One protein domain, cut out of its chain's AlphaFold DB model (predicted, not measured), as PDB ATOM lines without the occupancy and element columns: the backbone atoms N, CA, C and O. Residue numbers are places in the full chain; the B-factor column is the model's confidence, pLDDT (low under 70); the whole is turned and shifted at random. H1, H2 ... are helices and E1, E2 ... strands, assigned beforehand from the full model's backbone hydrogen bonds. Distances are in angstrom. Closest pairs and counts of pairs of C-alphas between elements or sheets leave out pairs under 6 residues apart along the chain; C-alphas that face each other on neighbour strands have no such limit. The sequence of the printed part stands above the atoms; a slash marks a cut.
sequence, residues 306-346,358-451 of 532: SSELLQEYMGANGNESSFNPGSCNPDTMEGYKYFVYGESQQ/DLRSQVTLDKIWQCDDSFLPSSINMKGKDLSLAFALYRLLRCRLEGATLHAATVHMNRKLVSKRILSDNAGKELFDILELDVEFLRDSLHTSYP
ATOM      1  N   SER A 306     -90.250  45.065  83.885       81.99
ATOM      2  CA  SER A 306     -89.929  43.746  83.314       81.99
ATOM      3  C   SER A 306     -89.010  43.855  82.101       81.99
ATOM      4  O   SER A 306     -88.268  42.914  81.829       81.99
ATOM      5  N   SER A 307     -89.081  44.950  81.349       84.41
ATOM      6  CA  SER A 307     -88.248  45.184  80.171       84.41
ATOM      7  C   SER A 307     -86.807  45.503  80.544       84.41
ATOM      8  O   SER A 307     -85.898  44.839  80.054       84.41
ATOM      9  N   GLU A 308     -86.605  46.422  81.488       82.58
ATOM     10  CA  GLU A 308     -85.296  46.708  82.090       82.58
ATOM     11  C   GLU A 308     -84.657  45.440  82.684       82.58
ATOM     12  O   GLU A 308     -83.497  45.135  82.410       82.58
ATOM     13  N   LEU A 309     -85.437  44.657  83.443       82.11
ATOM     14  CA  LEU A 309     -84.997  43.390  84.034       82.11
ATOM     15  C   LEU A 309     -84.572  42.385  82.958       82.11
ATOM     16  O   LEU A 309     -83.514  41.771  83.077       82.11
ATOM     17  N   LEU A 310     -85.372  42.223  81.898       84.04
ATOM     18  CA  LEU A 310     -85.060  41.285  80.820       84.04
ATOM     19  C   LEU A 310     -83.855  41.752  79.985       84.04
ATOM     20  O   LEU A 310     -83.059  40.917  79.564       84.04
ATOM     21  N   GLN A 311     -83.675  43.063  79.798       83.20
ATOM     22  CA  GLN A 311     -82.509  43.657  79.137       83.20
ATOM     23  C   GLN A 311     -81.212  43.404  79.929       83.20
ATOM     24  O   GLN A 311     -80.210  42.985  79.342       83.20
ATOM     25  N   GLU A 312     -81.228  43.604  81.254       81.21
ATOM     26  CA  GLU A 312     -80.071  43.330  82.121       81.21
ATOM     27  C   GLU A 312     -79.783  41.815  82.199       81.21
ATOM     28  O   GLU A 312     -78.629  41.400  82.091       81.21
ATOM     29  N   TYR A 313     -80.826  40.975  82.253       81.79
ATOM     30  CA  TYR A 313     -80.726  39.509  82.171       81.79
ATOM     31  C   TYR A 313     -80.139  39.001  80.840       81.79
ATOM     32  O   TYR A 313     -79.383  38.029  80.821       81.79
ATOM     33  N   MET A 314     -80.458  39.652  79.717       81.06
ATOM     34  CA  MET A 314     -79.984  39.256  78.383       81.06
ATOM     35  C   MET A 314     -78.568  39.739  78.043       81.06
ATOM     36  O   MET A 314     -78.056  39.372  76.985       81.06
ATOM     37  N   GLY A 315     -77.922  40.534  78.902       75.85
ATOM     38  CA  GLY A 315     -76.583  41.069  78.630       75.85
ATOM     39  C   GLY A 315     -76.556  42.044  77.448       75.85
ATOM     40  O   GLY A 315     -75.592  42.092  76.686       75.85
ATOM     41  N   ALA A 316     -77.625  42.822  77.250       67.80
ATOM     42  CA  ALA A 316     -77.700  43.777  76.141       67.80
ATOM     43  C   ALA A 316     -76.650  44.901  76.230       67.80
ATOM     44  O   ALA A 316     -76.242  45.444  75.208       67.80
ATOM     45  N   ASN A 317     -76.184  45.214  77.444       65.78
ATOM     46  CA  ASN A 317     -75.248  46.306  77.723       65.78
ATOM     47  C   ASN A 317     -73.758  45.898  77.596       65.78
ATOM     48  O   ASN A 317     -72.890  46.630  78.062       65.78
ATOM     49  N   GLY A 318     -73.450  44.743  76.990       64.26
ATOM     50  CA  GLY A 318     -72.074  44.272  76.749       64.26
ATOM     51  C   GLY A 318     -71.541  43.248  77.758       64.26
ATOM     52  O   GLY A 318     -70.462  42.700  77.555       64.26
ATOM     53  N   ASN A 319     -72.300  42.943  78.815       59.73
ATOM     54  CA  ASN A 319     -72.048  41.801  79.696       59.73
ATOM     55  C   ASN A 319     -72.049  40.497  78.870       59.73
ATOM     56  O   ASN A 319     -72.868  40.369  77.957       59.73
ATOM     57  N   GLU A 320     -71.223  39.506  79.225       61.77
ATOM     58  CA  GLU A 320     -71.268  38.181  78.586       61.77
ATOM     59  C   GLU A 320     -72.691  37.600  78.631       61.77
ATOM     60  O   GLU A 320     -73.248  37.342  79.703       61.77
ATOM     61  N   SER A 321     -73.306  37.414  77.461       67.20
ATOM     62  CA  SER A 321     -74.671  36.910  77.375       67.20
ATOM     63  C   SER A 321     -74.679  35.387  77.503       67.20
ATOM     64  O   SER A 321     -73.912  34.673  76.862       67.20
ATOM     65  N   SER A 322     -75.600  34.841  78.304       68.85
ATOM     66  CA  SER A 322     -75.706  33.384  78.519       68.85
ATOM     67  C   SER A 322     -76.293  32.602  77.318       68.85
ATOM     68  O   SER A 322     -76.711  31.443  77.458       68.85
ATOM     69  N   PHE A 323     -76.317  33.249  76.147       77.67
ATOM     70  CA  PHE A 323     -77.126  32.970  74.964       77.67
ATOM     71  C   PHE A 323     -76.249  32.686  73.729       77.67
ATOM     72  O   PHE A 323     -76.053  33.548  72.875       77.67
ATOM     73  N   ASN A 324     -75.777  31.444  73.584       78.03
ATOM     74  CA  ASN A 324     -75.077  30.991  72.377       78.03
ATOM     75  C   ASN A 324     -76.083  30.509  71.297       78.03
ATOM     76  O   ASN A 324     -76.754  29.498  71.512       78.03
ATOM     77  N   PRO A 325     -76.202  31.173  70.126       76.23
ATOM     78  CA  PRO A 325     -77.169  30.801  69.082       76.23
ATOM     79  C   PRO A 325     -76.831  29.488  68.351       76.23
ATOM     80  O   PRO A 325     -77.717  28.887  67.727       76.23
ATOM     81  N   GLY A 326     -75.577  29.028  68.436       77.55
ATOM     82  CA  GLY A 326     -75.130  27.754  67.877       77.55
ATOM     83  C   GLY A 326     -75.730  26.557  68.614       77.55
ATOM     84  O   GLY A 326     -76.316  25.683  67.980       77.55
ATOM     85  N   SER A 327     -75.677  26.564  69.951       79.69
ATOM     86  CA  SER A 327     -76.133  25.455  70.805       79.69
ATOM     87  C   SER A 327     -77.653  25.371  71.008       79.69
ATOM     88  O   SER A 327     -78.125  24.458  71.673       79.69
ATOM     89  N   CYS A 328     -78.443  26.312  70.481       83.05
ATOM     90  CA  CYS A 328     -79.895  26.310  70.680       83.05
ATOM     91  C   CYS A 328     -80.616  25.249  69.833       83.05
ATOM     92  O   CYS A 328     -80.660  25.385  68.604       83.05
ATOM     93  N   ASN A 329     -81.270  24.274  70.472       84.56
ATOM     94  CA  ASN A 329     -82.144  23.301  69.810       84.56
ATOM     95  C   ASN A 329     -83.632  23.627  70.077       84.56
ATOM     96  O   ASN A 329     -84.080  23.522  71.216       84.56
ATOM     97  N   PRO A 330     -84.415  24.029  69.056       83.56
ATOM     98  CA  PRO A 330     -85.829  24.379  69.229       83.56
ATOM     99  C   PRO A 330     -86.760  23.197  69.556       83.56
ATOM    100  O   PRO A 330     -87.875  23.450  69.995       83.56
ATOM    101  N   ASP A 331     -86.338  21.937  69.382       80.71
ATOM    102  CA  ASP A 331     -87.206  20.775  69.663       80.71
ATOM    103  C   ASP A 331     -87.205  20.424  71.160       80.71
ATOM    104  O   ASP A 331     -88.241  20.133  71.759       80.71
ATOM    105  N   THR A 332     -86.026  20.493  71.783       81.11
ATOM    106  CA  THR A 332     -85.815  20.259  73.222       81.11
ATOM    107  C   THR A 332     -85.915  21.540  74.057       81.11
ATOM    108  O   THR A 332     -85.767  21.479  75.275       81.11
ATOM    109  N   MET A 333     -86.114  22.701  73.414       84.99
ATOM    110  CA  MET A 333     -85.917  24.052  73.974       84.99
ATOM    111  C   MET A 333     -84.540  24.281  74.621       84.99
ATOM    112  O   MET A 333     -84.338  25.239  75.371       84.99
ATOM    113  N   GLU A 334     -83.549  23.448  74.310       83.75
ATOM    114  CA  GLU A 334     -82.216  23.577  74.880       83.75
ATOM    115  C   GLU A 334     -81.559  24.892  74.439       83.75
ATOM    116  O   GLU A 334     -81.618  25.290  73.273       83.75
ATOM    117  N   GLY A 335     -80.976  25.612  75.401       83.15
ATOM    118  CA  GLY A 335     -80.421  26.951  75.204       83.15
ATOM    119  C   GLY A 335     -81.454  28.088  75.165       83.15
ATOM    120  O   GLY A 335     -81.054  29.246  75.288       83.15
ATOM    121  N   TYR A 336     -82.760  27.811  75.068       86.66
ATOM    122  CA  TYR A 336     -83.818  28.833  75.110       86.66
ATOM    123  C   TYR A 336     -84.126  29.262  76.552       86.66
ATOM    124  O   TYR A 336     -85.223  29.076  77.077       86.66
ATOM    125  N   LYS A 337     -83.138  29.889  77.200       86.11
ATOM    126  CA  LYS A 337     -83.184  30.404  78.581       86.11
ATOM    127  C   LYS A 337     -84.061  31.658  78.726       86.11
ATOM    128  O   LYS A 337     -83.671  32.633  79.358       86.11
ATOM    129  N   TYR A 338     -85.233  31.702  78.096       86.94
ATOM    130  CA  TYR A 338     -86.128  32.849  78.234       86.94
ATOM    131  C   TYR A 338     -86.701  32.897  79.652       86.94
ATOM    132  O   TYR A 338     -87.147  31.886  80.195       86.94
ATOM    133  N   PHE A 339     -86.642  34.072  80.273       83.50
ATOM    134  CA  PHE A 339     -87.009  34.262  81.671       83.50
ATOM    135  C   PHE A 339     -88.532  34.350  81.825       83.50
ATOM    136  O   PHE A 339     -89.165  35.280  81.326       83.50
ATOM    137  N   VAL A 340     -89.119  33.366  82.511       82.69
ATOM    138  CA  VAL A 340     -90.572  33.258  82.700       82.69
ATOM    139  C   VAL A 340     -90.979  33.872  84.036       82.69
ATOM    140  O   VAL A 340     -91.862  34.726  84.055       82.69
ATOM    141  N   TYR A 341     -90.314  33.504  85.134       78.71
ATOM    142  CA  TYR A 341     -90.641  33.969  86.487       78.71
ATOM    143  C   TYR A 341     -89.409  33.973  87.401       78.71
ATOM    144  O   TYR A 341     -88.542  33.111  87.283       78.71
ATOM    145  N   GLY A 342     -89.335  34.903  88.352       71.19
ATOM    146  CA  GLY A 342     -88.305  34.902  89.405       71.19
ATOM    147  C   GLY A 342     -88.174  36.199  90.209       71.19
ATOM    148  O   GLY A 342     -87.263  36.333  91.020       71.19
ATOM    149  N   GLU A 343     -89.070  37.158  89.992       68.72
ATOM    150  CA  GLU A 343     -89.074  38.512  90.560       68.72
ATOM    151  C   GLU A 343     -89.704  38.586  91.963       68.72
ATOM    152  O   GLU A 343     -90.005  39.674  92.456       68.72
ATOM    153  N   SER A 344     -89.960  37.435  92.594       53.80
ATOM    154  CA  SER A 344     -90.738  37.314  93.835       53.80
ATOM    155  C   SER A 344     -90.090  37.999  95.038       53.80
ATOM    156  O   SER A 344     -90.788  38.410  95.965       53.80
ATOM    157  N   GLN A 345     -88.766  38.178  95.023       48.48
ATOM    158  CA  GLN A 345     -88.074  38.975  96.028       48.48
ATOM    159  C   GLN A 345     -87.960  40.429  95.574       48.48
ATOM    160  O   GLN A 345     -87.288  40.762  94.601       48.48
ATOM    161  N   GLN A 346     -88.610  41.295  96.350       44.96
ATOM    162  CA  GLN A 346     -88.514  42.749  96.312       44.96
ATOM    163  C   GLN A 346     -87.044  43.190  96.448       44.96
ATOM    164  O   GLN A 346     -86.555  43.402  97.559       44.96
ATOM    165  N   ASP A 358     -79.301  38.661  92.320       55.39
ATOM    166  CA  ASP A 358     -80.241  38.686  93.455       55.39
ATOM    167  C   ASP A 358     -81.497  37.812  93.241       55.39
ATOM    168  O   ASP A 358     -82.201  37.484  94.202       55.39
ATOM    169  N   LEU A 359     -81.790  37.393  92.000       60.28
ATOM    170  CA  LEU A 359     -82.950  36.554  91.686       60.28
ATOM    171  C   LEU A 359     -82.706  35.097  92.120       60.28
ATOM    172  O   LEU A 359     -82.351  34.235  91.317       60.28
ATOM    173  N   ARG A 360     -82.941  34.803  93.404       52.23
ATOM    174  CA  ARG A 360     -82.729  33.473  94.016       52.23
ATOM    175  C   ARG A 360     -83.520  32.311  93.399       52.23
ATOM    176  O   ARG A 360     -83.167  31.163  93.648       52.23
ATOM    177  N   SER A 361     -84.572  32.572  92.621       62.84
ATOM    178  CA  SER A 361     -85.466  31.540  92.073       62.84
ATOM    179  C   SER A 361     -85.858  31.818  90.616       62.84
ATOM    180  O   SER A 361     -87.034  31.988  90.304       62.84
ATOM    181  N   GLN A 362     -84.872  31.894  89.714       73.01
ATOM    182  CA  GLN A 362     -85.117  32.063  88.275       73.01
ATOM    183  C   GLN A 362     -85.693  30.786  87.635       73.01
ATOM    184  O   GLN A 362     -84.986  29.784  87.466       73.01
ATOM    185  N   VAL A 363     -86.953  30.856  87.213       80.44
ATOM    186  CA  VAL A 363     -87.631  29.885  86.351       80.44
ATOM    187  C   VAL A 363     -87.517  30.358  84.900       80.44
ATOM    188  O   VAL A 363     -88.026  31.416  84.519       80.44
ATOM    189  N   THR A 364     -86.824  29.564  84.093       85.91
ATOM    190  CA  THR A 364     -86.568  29.804  82.670       85.91
ATOM    191  C   THR A 364     -87.271  28.746  81.820       85.91
ATOM    192  O   THR A 364     -87.570  27.654  82.306       85.91
ATOM    193  N   LEU A 365     -87.577  29.082  80.567       86.61
ATOM    194  CA  LEU A 365     -88.379  28.249  79.667       86.61
ATOM    195  C   LEU A 365     -87.771  26.852  79.442       86.61
ATOM    196  O   LEU A 365     -88.501  25.867  79.472       86.61
ATOM    197  N   ASP A 366     -86.447  26.756  79.306       85.19
ATOM    198  CA  ASP A 366     -85.705  25.490  79.216       85.19
ATOM    199  C   ASP A 366     -85.954  24.562  80.423       85.19
ATOM    200  O   ASP A 366     -86.225  23.376  80.243       85.19
ATOM    201  N   LYS A 367     -85.966  25.102  81.648       85.76
ATOM    202  CA  LYS A 367     -86.286  24.338  82.869       85.76
ATOM    203  C   LYS A 367     -87.736  23.856  82.890       85.76
ATOM    204  O   LYS A 367     -87.987  22.741  83.330       85.76
ATOM    205  N   ILE A 368     -88.683  24.672  82.418       84.36
ATOM    206  CA  ILE A 368     -90.100  24.276  82.311       84.36
ATOM    207  C   ILE A 368     -90.264  23.174  81.254       84.36
ATOM    208  O   ILE A 368     -91.043  22.242  81.448       84.36
ATOM    209  N   TRP A 369     -89.512  23.244  80.153       83.78
ATOM    210  CA  TRP A 369     -89.565  22.239  79.091       83.78
ATOM    211  C   TRP A 369     -89.018  20.874  79.538       83.78
ATOM    212  O   TRP A 369     -89.533  19.841  79.113       83.78
ATOM    213  N   GLN A 370     -88.033  20.878  80.445       80.63
ATOM    214  CA  GLN A 370     -87.482  19.689  81.110       80.63
ATOM    215  C   GLN A 370     -88.408  19.070  82.176       80.63
ATOM    216  O   GLN A 370     -88.152  17.948  82.606       80.63
ATOM    217  N   CYS A 371     -89.465  19.758  82.622       77.41
ATOM    218  CA  CYS A 371     -90.451  19.173  83.534       77.41
ATOM    219  C   CYS A 371     -91.422  18.238  82.796       77.41
ATOM    220  O   CYS A 371     -91.805  18.501  81.652       77.41
ATOM    221  N   ASP A 372     -91.888  17.189  83.476       70.00
ATOM    222  CA  ASP A 372     -92.978  16.349  82.976       70.00
ATOM    223  C   ASP A 372     -94.290  17.143  82.876       70.00
ATOM    224  O   ASP A 372     -94.634  17.937  83.759       70.00
ATOM    225  N   ASP A 373     -95.066  16.870  81.825       66.45
ATOM    226  CA  ASP A 373     -96.353  17.531  81.563       66.45
ATOM    227  C   ASP A 373     -97.383  17.294  82.686       66.45
ATOM    228  O   ASP A 373     -98.324  18.068  82.830       66.45
ATOM    229  N   SER A 374     -97.181  16.268  83.521       64.21
ATOM    230  CA  SER A 374     -98.014  15.928  84.683       64.21
ATOM    231  C   SER A 374     -98.003  16.980  85.800       64.21
ATOM    232  O   SER A 374     -98.974  17.071  86.552       64.21
ATOM    233  N   PHE A 375     -96.939  17.782  85.918       58.36
ATOM    234  CA  PHE A 375     -96.844  18.869  86.905       58.36
ATOM    235  C   PHE A 375     -97.370  20.207  86.381       58.36
ATOM    236  O   PHE A 375     -97.562  21.147  87.156       58.36
ATOM    237  N   LEU A 376     -97.582  20.319  85.069       58.69
ATOM    238  CA  LEU A 376     -98.016  21.549  84.429       58.69
ATOM    239  C   LEU A 376     -99.544  21.534  84.280       58.69
ATOM    240  O   LEU A 376    -100.089  20.574  83.742       58.69
ATOM    241  N   PRO A 377    -100.266  22.584  84.714       55.61
ATOM    242  CA  PRO A 377    -101.716  22.612  84.584       55.61
ATOM    243  C   PRO A 377    -102.102  22.640  83.102       55.61
ATOM    244  O   PRO A 377    -101.947  23.659  82.423       55.61
ATOM    245  N   SER A 378    -102.632  21.522  82.606       53.41
ATOM    246  CA  SER A 378    -103.313  21.454  81.320       53.41
ATOM    247  C   SER A 378    -104.572  22.315  81.391       53.41
ATOM    248  O   SER A 378    -105.589  21.963  81.991       53.41
ATOM    249  N   SER A 379    -104.488  23.501  80.794       51.61
ATOM    250  CA  SER A 379    -105.675  24.312  80.548       51.61
ATOM    251  C   SER A 379    -106.555  23.610  79.510       51.61
ATOM    252  O   SER A 379    -106.060  22.800  78.727       51.61
ATOM    253  N   ILE A 380    -107.852  23.933  79.486       52.25
ATOM    254  CA  ILE A 380    -108.894  23.161  78.777       52.25
ATOM    255  C   ILE A 380    -108.538  22.832  77.309       52.25
ATOM    256  O   ILE A 380    -108.917  21.765  76.839       52.25
ATOM    257  N   ASN A 381    -107.780  23.699  76.623       51.43
ATOM    258  CA  ASN A 381    -107.365  23.515  75.227       51.43
ATOM    259  C   ASN A 381    -105.834  23.540  74.997       51.43
ATOM    260  O   ASN A 381    -105.417  23.518  73.844       51.43
ATOM    261  N   MET A 382    -104.981  23.661  76.028       60.23
ATOM    262  CA  MET A 382    -103.561  24.012  75.816       60.23
ATOM    263  C   MET A 382    -102.620  23.469  76.901       60.23
ATOM    264  O   MET A 382    -102.894  23.609  78.100       60.23
ATOM    265  N   LYS A 383    -101.488  22.886  76.473       71.18
ATOM    266  CA  LYS A 383    -100.443  22.330  77.350       71.18
ATOM    267  C   LYS A 383     -99.734  23.465  78.100       71.18
ATOM    268  O   LYS A 383     -99.491  24.535  77.541       71.18
ATOM    269  N   GLY A 384     -99.320  23.224  79.346       75.72
ATOM    270  CA  GLY A 384     -98.606  24.238  80.136       75.72
ATOM    271  C   GLY A 384     -97.250  24.660  79.541       75.72
ATOM    272  O   GLY A 384     -96.805  25.784  79.768       75.72
ATOM    273  N   LYS A 385     -96.631  23.804  78.717       83.42
ATOM    274  CA  LYS A 385     -95.434  24.129  77.924       83.42
ATOM    275  C   LYS A 385     -95.713  25.222  76.892       83.42
ATOM    276  O   LYS A 385     -95.054  26.260  76.932       83.42
ATOM    277  N   ASP A 386     -96.743  25.051  76.062       84.81
ATOM    278  CA  ASP A 386     -97.185  26.053  75.083       84.81
ATOM    279  C   ASP A 386     -97.576  27.383  75.768       84.81
ATOM    280  O   ASP A 386     -97.158  28.458  75.336       84.81
ATOM    281  N   LEU A 387     -98.278  27.312  76.908       85.80
ATOM    282  CA  LEU A 387     -98.624  28.467  77.752       85.80
ATOM    283  C   LEU A 387     -97.381  29.232  78.255       85.80
ATOM    284  O   LEU A 387     -97.351  30.463  78.229       85.80
ATOM    285  N   SER A 388     -96.346  28.513  78.702       86.97
ATOM    286  CA  SER A 388     -95.095  29.119  79.180       86.97
ATOM    287  C   SER A 388     -94.263  29.747  78.056       86.97
ATOM    288  O   SER A 388     -93.648  30.794  78.266       86.97
ATOM    289  N   LEU A 389     -94.302  29.167  76.849       89.84
ATOM    290  CA  LEU A 389     -93.680  29.737  75.654       89.84
ATOM    291  C   LEU A 389     -94.401  31.022  75.221       89.84
ATOM    292  O   LEU A 389     -93.734  32.034  75.017       89.84
ATOM    293  N   ALA A 390     -95.737  31.027  75.172       90.12
ATOM    294  CA  ALA A 390     -96.521  32.236  74.900       90.12
ATOM    295  C   ALA A 390     -96.214  33.355  75.914       90.12
ATOM    296  O   ALA A 390     -96.000  34.504  75.536       90.12
ATOM    297  N   PHE A 391     -96.095  33.027  77.208       89.58
ATOM    298  CA  PHE A 391     -95.715  34.013  78.223       89.58
ATOM    299  C   PHE A 391     -94.273  34.532  78.049       89.58
ATOM    300  O   PHE A 391     -94.016  35.720  78.248       89.58
ATOM    301  N   ALA A 392     -93.324  33.684  77.641       90.31
ATOM    302  CA  ALA A 392     -91.952  34.099  77.345       90.31
ATOM    303  C   ALA A 392     -91.870  35.023  76.111       90.31
ATOM    304  O   ALA A 392     -91.200  36.060  76.157       90.31
ATOM    305  N   LEU A 393     -92.582  34.680  75.031       91.87
ATOM    306  CA  LEU A 393     -92.674  35.485  73.809       91.87
ATOM    307  C   LEU A 393     -93.357  36.832  74.072       91.87
ATOM    308  O   LEU A 393     -92.843  37.861  73.636       91.87
ATOM    309  N   TYR A 394     -94.411  36.854  74.893       91.15
ATOM    310  CA  TYR A 394     -95.056  38.080  75.368       91.15
ATOM    311  C   TYR A 394     -94.034  39.057  75.972       91.15
ATOM    312  O   TYR A 394     -94.009  40.236  75.612       91.15
ATOM    313  N   ARG A 395     -93.157  38.580  76.868       89.56
ATOM    314  CA  ARG A 395     -92.146  39.431  77.520       89.56
ATOM    315  C   ARG A 395     -91.135  39.987  76.515       89.56
ATOM    316  O   ARG A 395     -90.819  41.172  76.573       89.56
ATOM    317  N   LEU A 396     -90.676  39.166  75.566       89.86
ATOM    318  CA  LEU A 396     -89.785  39.576  74.470       89.86
ATOM    319  C   LEU A 396     -90.432  40.635  73.558       89.86
ATOM    320  O   LEU A 396     -89.819  41.666  73.265       89.86
ATOM    321  N   LEU A 397     -91.680  40.405  73.142       89.60
ATOM    322  CA  LEU A 397     -92.473  41.322  72.322       89.60
ATOM    323  C   LEU A 397     -92.706  42.653  73.047       89.60
ATOM    324  O   LEU A 397     -92.554  43.725  72.458       89.60
ATOM    325  N   ARG A 398     -92.996  42.594  74.350       88.36
ATOM    326  CA  ARG A 398     -93.165  43.769  75.202       88.36
ATOM    327  C   ARG A 398     -91.886  44.597  75.324       88.36
ATOM    328  O   ARG A 398     -91.962  45.811  75.167       88.36
ATOM    329  N   CYS A 399     -90.721  43.975  75.522       87.62
ATOM    330  CA  CYS A 399     -89.439  44.693  75.526       87.62
ATOM    331  C   CYS A 399     -89.222  45.482  74.231       87.62
ATOM    332  O   CYS A 399     -88.848  46.652  74.277       87.62
ATOM    333  N   ARG A 400     -89.524  44.867  73.081       86.70
ATOM    334  CA  ARG A 400     -89.417  45.513  71.766       86.70
ATOM    335  C   ARG A 400     -90.366  46.709  71.608       86.70
ATOM    336  O   ARG A 400     -90.010  47.663  70.924       86.70
ATOM    337  N   LEU A 401     -91.548  46.668  72.224       85.97
ATOM    338  CA  LEU A 401     -92.531  47.761  72.197       85.97
ATOM    339  C   LEU A 401     -92.214  48.888  73.188       85.97
ATOM    340  O   LEU A 401     -92.508  50.045  72.905       85.97
ATOM    341  N   GLU A 402     -91.588  48.570  74.321       85.05
ATOM    342  CA  GLU A 402     -91.101  49.553  75.300       85.05
ATOM    343  C   GLU A 402     -89.728  50.150  74.916       85.05
ATOM    344  O   GLU A 402     -89.213  51.012  75.622       85.05
ATOM    345  N   GLY A 403     -89.145  49.729  73.785       81.28
ATOM    346  CA  GLY A 403     -87.876  50.248  73.253       81.28
ATOM    347  C   GLY A 403     -86.615  49.695  73.926       81.28
ATOM    348  O   GLY A 403     -85.520  50.184  73.654       81.28
ATOM    349  N   ALA A 404     -86.743  48.675  74.780       82.77
ATOM    350  CA  ALA A 404     -85.615  48.029  75.446       82.77
ATOM    351  C   ALA A 404     -84.747  47.249  74.443       82.77
ATOM    352  O   ALA A 404     -85.256  46.580  73.535       82.77
ATOM    353  N   THR A 405     -83.425  47.313  74.601       79.64
ATOM    354  CA  THR A 405     -82.490  46.708  73.645       79.64
ATOM    355  C   THR A 405     -82.417  45.193  73.835       79.64
ATOM    356  O   THR A 405     -81.884  44.685  74.817       79.64
ATOM    357  N   LEU A 406     -82.936  44.429  72.870       79.13
ATOM    358  CA  LEU A 406     -82.738  42.978  72.835       79.13
ATOM    359  C   LEU A 406     -81.327  42.648  72.337       79.13
ATOM    360  O   LEU A 406     -80.924  43.068  71.252       79.13
ATOM    361  N   HIS A 407     -80.593  41.843  73.107       80.58
ATOM    362  CA  HIS A 407     -79.271  41.348  72.724       80.58
ATOM    363  C   HIS A 407     -79.359  40.526  71.420       80.58
ATOM    364  O   HIS A 407     -80.209  39.639  71.303       80.58
ATOM    365  N   ALA A 408     -78.479  40.788  70.445       79.55
ATOM    366  CA  ALA A 408     -78.631  40.335  69.054       79.55
ATOM    367  C   ALA A 408     -78.837  38.815  68.881       79.55
ATOM    368  O   ALA A 408     -79.670  38.394  68.072       79.55
ATOM    369  N   ALA A 409     -78.156  37.982  69.680       81.32
ATOM    370  CA  ALA A 409     -78.340  36.529  69.642       81.32
ATOM    371  C   ALA A 409     -79.793  36.102  69.931       81.32
ATOM    372  O   ALA A 409     -80.291  35.176  69.294       81.32
ATOM    373  N   THR A 410     -80.516  36.814  70.806       82.16
ATOM    374  CA  THR A 410     -81.918  36.503  71.143       82.16
ATOM    375  C   THR A 410     -82.863  36.724  69.960       82.16
ATOM    376  O   THR A 410     -83.820  35.971  69.781       82.16
ATOM    377  N   VAL A 411     -82.579  37.698  69.088       83.64
ATOM    378  CA  VAL A 411     -83.351  37.932  67.856       83.64
ATOM    379  C   VAL A 411     -83.135  36.779  66.871       83.64
ATOM    380  O   VAL A 411     -84.093  36.272  66.287       83.64
ATOM    381  N   HIS A 412     -81.890  36.308  66.739       85.93
ATOM    382  CA  HIS A 412     -81.562  35.151  65.905       85.93
ATOM    383  C   HIS A 412     -82.189  33.851  66.443       85.93
ATOM    384  O   HIS A 412     -82.739  33.067  65.672       85.93
ATOM    385  N   MET A 413     -82.164  33.634  67.763       87.13
ATOM    386  CA  MET A 413     -82.816  32.496  68.426       87.13
ATOM    387  C   MET A 413     -84.329  32.494  68.197       87.13
ATOM    388  O   MET A 413     -84.871  31.490  67.745       87.13
ATOM    389  N   ASN A 414     -85.009  33.622  68.425       88.14
ATOM    390  CA  ASN A 414     -86.445  33.740  68.160       88.14
ATOM    391  C   ASN A 414     -86.780  33.453  66.689       88.14
ATOM    392  O   ASN A 414     -87.709  32.696  66.411       88.14
ATOM    393  N   ARG A 415     -85.982  33.967  65.740       88.29
ATOM    394  CA  ARG A 415     -86.155  33.652  64.313       88.29
ATOM    395  C   ARG A 415     -85.952  32.160  64.019       88.29
ATOM    396  O   ARG A 415     -86.746  31.600  63.270       88.29
ATOM    397  N   LYS A 416     -84.944  31.508  64.617       88.64
ATOM    398  CA  LYS A 416     -84.676  30.058  64.487       88.64
ATOM    399  C   LYS A 416     -85.850  29.220  65.013       88.64
ATOM    400  O   LYS A 416     -86.274  28.283  64.338       88.64
ATOM    401  N   LEU A 417     -86.398  29.588  66.173       87.94
ATOM    402  CA  LEU A 417     -87.533  28.920  66.814       87.94
ATOM    403  C   LEU A 417     -88.813  29.024  65.974       87.94
ATOM    404  O   LEU A 417     -89.382  28.006  65.585       87.94
ATOM    405  N   VAL A 418     -89.215  30.253  65.631       86.73
ATOM    406  CA  VAL A 418     -90.404  30.529  64.807       86.73
ATOM    407  C   VAL A 418     -90.276  29.861  63.437       86.73
ATOM    408  O   VAL A 418     -91.179  29.144  63.020       86.73
ATOM    409  N   SER A 419     -89.130  30.006  62.762       86.66
ATOM    410  CA  SER A 419     -88.905  29.416  61.437       86.66
ATOM    411  C   SER A 419     -89.044  27.891  61.425       86.66
ATOM    412  O   SER A 419     -89.558  27.351  60.446       86.66
ATOM    413  N   LYS A 420     -88.601  27.179  62.474       84.91
ATOM    414  CA  LYS A 420     -88.741  25.715  62.528       84.91
ATOM    415  C   LYS A 420     -90.159  25.275  62.911       84.91
ATOM    416  O   LYS A 420     -90.649  24.296  62.348       84.91
ATOM    417  N   ARG A 421     -90.834  25.996  63.817       82.86
ATOM    418  CA  ARG A 421     -92.207  25.648  64.227       82.86
ATOM    419  C   ARG A 421     -93.269  26.013  63.176       82.86
ATOM    420  O   ARG A 421     -94.304  25.367  63.138       82.86
ATOM    421  N   ILE A 422     -92.982  26.950  62.262       81.90
ATOM    422  CA  ILE A 422     -93.766  27.143  61.023       81.90
ATOM    423  C   ILE A 422     -93.578  25.960  60.059       81.90
ATOM    424  O   ILE A 422     -94.549  25.477  59.492       81.90
ATOM    425  N   LEU A 423     -92.339  25.494  59.864       79.46
ATOM    426  CA  LEU A 423     -92.011  24.444  58.884       79.46
ATOM    427  C   LEU A 423     -92.496  23.037  59.294       79.46
ATOM    428  O   LEU A 423     -92.534  22.128  58.470       79.46
ATOM    429  N   SER A 424     -92.860  22.839  60.561       78.26
ATOM    430  CA  SER A 424     -93.472  21.597  61.040       78.26
ATOM    431  C   SER A 424     -94.992  21.685  60.882       78.26
ATOM    432  O   SER A 424     -95.672  22.307  61.689       78.26
ATOM    433  N   ASP A 425     -95.515  21.036  59.842       60.43
ATOM    434  CA  ASP A 425     -96.869  21.222  59.285       60.43
ATOM    435  C   ASP A 425     -98.015  21.189  60.331       60.43
ATOM    436  O   ASP A 425     -98.899  22.046  60.343       60.43
ATOM    437  N   ASN A 426     -97.952  20.268  61.303       68.65
ATOM    438  CA  ASN A 426     -98.902  20.224  62.428       68.65
ATOM    439  C   ASN A 426     -98.668  21.332  63.476       68.65
ATOM    440  O   ASN A 426     -99.623  21.887  64.020       68.65
ATOM    441  N   ALA A 427     -97.407  21.659  63.769       68.55
ATOM    442  CA  ALA A 427     -97.029  22.635  64.790       68.55
ATOM    443  C   ALA A 427     -97.176  24.093  64.320       68.55
ATOM    444  O   ALA A 427     -97.191  24.994  65.157       68.55
ATOM    445  N   GLY A 428     -97.367  24.335  63.017       73.63
ATOM    446  CA  GLY A 428     -97.718  25.654  62.488       73.63
ATOM    447  C   GLY A 428     -99.008  26.202  63.110       73.63
ATOM    448  O   GLY A 428     -99.051  27.366  63.500       73.63
ATOM    449  N   LYS A 429    -100.031  25.353  63.301       79.18
ATOM    450  CA  LYS A 429    -101.267  25.727  64.018       79.18
ATOM    451  C   LYS A 429    -101.005  25.984  65.503       79.18
ATOM    452  O   LYS A 429    -101.310  27.074  65.973       79.18
ATOM    453  N   GLU A 430    -100.325  25.056  66.190       81.06
ATOM    454  CA  GLU A 430     -99.927  25.239  67.599       81.06
ATOM    455  C   GLU A 430     -99.083  26.517  67.814       81.06
ATOM    456  O   GLU A 430     -99.063  27.078  68.909       81.06
ATOM    457  N   LEU A 431     -98.336  26.970  66.801       85.85
ATOM    458  CA  LEU A 431     -97.596  28.228  66.836       85.85
ATOM    459  C   LEU A 431     -98.518  29.438  66.665       85.85
ATOM    460  O   LEU A 431     -98.351  30.394  67.413       85.85
ATOM    461  N   PHE A 432     -99.471  29.423  65.730       87.29
ATOM    462  CA  PHE A 432    -100.437  30.521  65.607       87.29
ATOM    463  C   PHE A 432    -101.276  30.683  66.881       87.29
ATOM    464  O   PHE A 432    -101.444  31.813  67.328       87.29
ATOM    465  N   ASP A 433    -101.681  29.585  67.527       85.75
ATOM    466  CA  ASP A 433    -102.376  29.618  68.823       85.75
ATOM    467  C   ASP A 433    -101.502  30.250  69.932       85.75
ATOM    468  O   ASP A 433    -101.984  31.029  70.756       85.75
ATOM    469  N   ILE A 434    -100.191  29.967  69.939       88.40
ATOM    470  CA  ILE A 434     -99.220  30.598  70.854       88.40
ATOM    471  C   ILE A 434     -99.017  32.086  70.557       88.40
ATOM    472  O   ILE A 434     -98.931  32.872  71.497       88.40
ATOM    473  N   LEU A 435     -98.926  32.472  69.283       90.70
ATOM    474  CA  LEU A 435     -98.714  33.863  68.873       90.70
ATOM    475  C   LEU A 435     -99.971  34.715  69.113       90.70
ATOM    476  O   LEU A 435     -99.858  35.861  69.544       90.70
ATOM    477  N   GLU A 436    -101.176  34.164  68.914       90.39
ATOM    478  CA  GLU A 436    -102.412  34.826  69.355       90.39
ATOM    479  C   GLU A 436    -102.401  34.996  70.881       90.39
ATOM    480  O   GLU A 436    -102.691  36.089  71.369       90.39
ATOM    481  N   LEU A 437    -101.974  33.979  71.639       88.95
ATOM    482  CA  LEU A 437    -101.899  34.051  73.100       88.95
ATOM    483  C   LEU A 437    -100.812  35.011  73.630       88.95
ATOM    484  O   LEU A 437    -101.027  35.655  74.659       88.95
ATOM    485  N   ASP A 438     -99.669  35.171  72.956       90.98
ATOM    486  CA  ASP A 438     -98.653  36.150  73.369       90.98
ATOM    487  C   ASP A 438     -99.114  37.600  73.129       90.98
ATOM    488  O   ASP A 438     -98.917  38.471  73.989       90.98
ATOM    489  N   VAL A 439     -99.874  37.831  72.052       90.41
ATOM    490  CA  VAL A 439    -100.563  39.099  71.788       90.41
ATOM    491  C   VAL A 439    -101.743  39.303  72.748       90.41
ATOM    492  O   VAL A 439    -101.972  40.433  73.192       90.41
ATOM    493  N   GLU A 440    -102.460  38.244  73.140       85.23
ATOM    494  CA  GLU A 440    -103.480  38.290  74.196       85.23
ATOM    495  C   GLU A 440    -102.863  38.742  75.530       85.23
ATOM    496  O   GLU A 440    -103.392  39.667  76.150       85.23
ATOM    497  N   PHE A 441    -101.730  38.161  75.949       88.09
ATOM    498  CA  PHE A 441    -101.003  38.564  77.160       88.09
ATOM    499  C   PHE A 441    -100.438  39.984  77.069       88.09
ATOM    500  O   PHE A 441    -100.543  40.748  78.034       88.09
ATOM    501  N   LEU A 442     -99.890  40.377  75.915       87.02
ATOM    502  CA  LEU A 442     -99.421  41.740  75.676       87.02
ATOM    503  C   LEU A 442    -100.550  42.743  75.886       87.02
ATOM    504  O   LEU A 442    -100.452  43.635  76.738       87.02
ATOM    505  N   ARG A 443    -101.635  42.561  75.133       82.47
ATOM    506  CA  ARG A 443    -102.832  43.392  75.180       82.47
ATOM    507  C   ARG A 443    -103.416  43.408  76.583       82.47
ATOM    508  O   ARG A 443    -103.745  44.483  77.074       82.47
ATOM    509  N   ASP A 444    -103.512  42.268  77.257       80.34
ATOM    510  CA  ASP A 444    -104.084  42.231  78.595       80.34
ATOM    511  C   ASP A 444    -103.144  42.894  79.631       80.34
ATOM    512  O   ASP A 444    -103.631  43.596  80.518       80.34
ATOM    513  N   SER A 445    -101.815  42.854  79.474       78.47
ATOM    514  CA  SER A 445    -100.892  43.610  80.346       78.47
ATOM    515  C   SER A 445    -100.925  45.136  80.144       78.47
ATOM    516  O   SER A 445    -100.787  45.884  81.112       78.47
ATOM    517  N   LEU A 446    -101.158  45.612  78.915       78.94
ATOM    518  CA  LEU A 446    -101.171  47.044  78.574       78.94
ATOM    519  C   LEU A 446    -102.566  47.692  78.675       78.94
ATOM    520  O   LEU A 446    -102.689  48.865  79.031       78.94
ATOM    521  N   HIS A 447    -103.622  46.936  78.364       73.40
ATOM    522  CA  HIS A 447    -104.978  47.436  78.117       73.40
ATOM    523  C   HIS A 447    -106.058  46.799  79.007       73.40
ATOM    524  O   HIS A 447    -107.236  46.838  78.654       73.40
ATOM    525  N   THR A 448    -105.735  46.230  80.171       73.15
ATOM    526  CA  THR A 448    -106.775  45.718  81.092       73.15
ATOM    527  C   THR A 448    -106.539  46.090  82.557       73.15
ATOM    528  O   THR A 448    -105.614  46.817  82.915       73.15
ATOM    529  N   SER A 449    -107.416  45.590  83.435       69.79
ATOM    530  CA  SER A 449    -107.238  45.659  84.885       69.79
ATOM    531  C   SER A 449    -106.407  44.509  85.481       69.79
ATOM    532  O   SER A 449    -106.118  44.584  86.675       69.79
ATOM    533  N   TYR A 450    -106.009  43.477  84.721       68.76
ATOM    534  CA  TYR A 450    -105.336  42.289  85.283       68.76
ATOM    535  C   TYR A 450    -104.069  42.625  86.102       68.76
ATOM    536  O   TYR A 450    -103.982  42.137  87.232       68.76
ATOM    537  N   PRO A 451    -103.147  43.519  85.673       67.51
ATOM    538  CA  PRO A 451    -101.993  43.896  86.500       67.51
ATOM    539  C   PRO A 451    -102.373  44.512  87.858       67.51
ATOM    540  O   PRO A 451    -101.708  44.255  88.857       67.51
TER     541      PRO A 451
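AT A GLANCE: This is residues 306 to 346 and 358 to 451 of the 532 residues of the protein "Os11g0618850 protein" of Oryza sativa subsp. japonica (UniProt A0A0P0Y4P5). One long helix, H3, stands in the middle of a group of crossed helices. The longer H5 crosses it on one side and folds back from H4, which it meets near their shared turn as a V; on the other side of H3 lie H1, across its later part, the short strand E1 and the short helix H2. The printed part has 135 residues with five named helices and one named strand, in the order H1, E1, H2, H3, H4, H5, and the class is mostly helix. It is compact, with a radius of gyration of the C-alphas of 14.7 A, and spans 40 by 39 by 28 A.

IN THESE COORDINATES: H1 covers residues 306 to 313 and begins at C-alpha 306, (-89.929, 43.746, 83.314). E1 follows at residues 339 to 341, 6.0 A long, and H2 at residues 365 to 369. H3, residues 384 to 401, measures 25.6 A and begins at C-alpha 384, (-98.606, 24.238, 80.136). H4, residues 408 to 423, measures 23.1 A. H5, residues 427 to 447, measures 29.3 A and ends at C-alpha 447, (-104.978, 47.436, 78.117).

HOW THE PARTS SIT: H3 is the hub, touching H1, H2 and H5. H1 touches residues 395 to 399 of H3 and is about perpendicular to it, at 86 degrees; their closest C-alphas, of Ser 307 and Cys 399, are 4.8 A apart. E1 pairs with no named strand, but residues 339 to 341 pair antiparallel with residues 363 to 364. The closest C-alphas of E1 and H3, of Val 340 and Ala 392, are 5.6 A apart. H2 touches H3, with the C-alphas of Trp 369 and Lys 385 closest at 6.3 A. H5 touches H3 with residues 434 to 442, at a steep tilt of 54 degrees, the same way; the closest C-alphas, of Tyr 394 and Asp 438, are 4.5 A apart. H4 touches H5 at a steep tilt of 48 degrees, opposite ways, with the C-alphas of Ile 422 and Gly 428 closest at 4.5 A. H3 and H4 are apart. In H1, H2, H3, H4 and H5 every O i to N i+4 pair is within hydrogen-bond range.

THE WHOLE: The C-alphas farthest apart, of Gln 346 and Asp 425, are separated by 43.6 A. Residues 347 to 357 are not printed; C-alphas 346 and 358 are 9.6 A apart across the cut. The links H1 to E1, 25 residues, and H2 to H3, 14 residues, are long. The mean pLDDT of the printed part is 78.1, and 31 residues are under 70, among them residues 316 to 322 and 373 to 382.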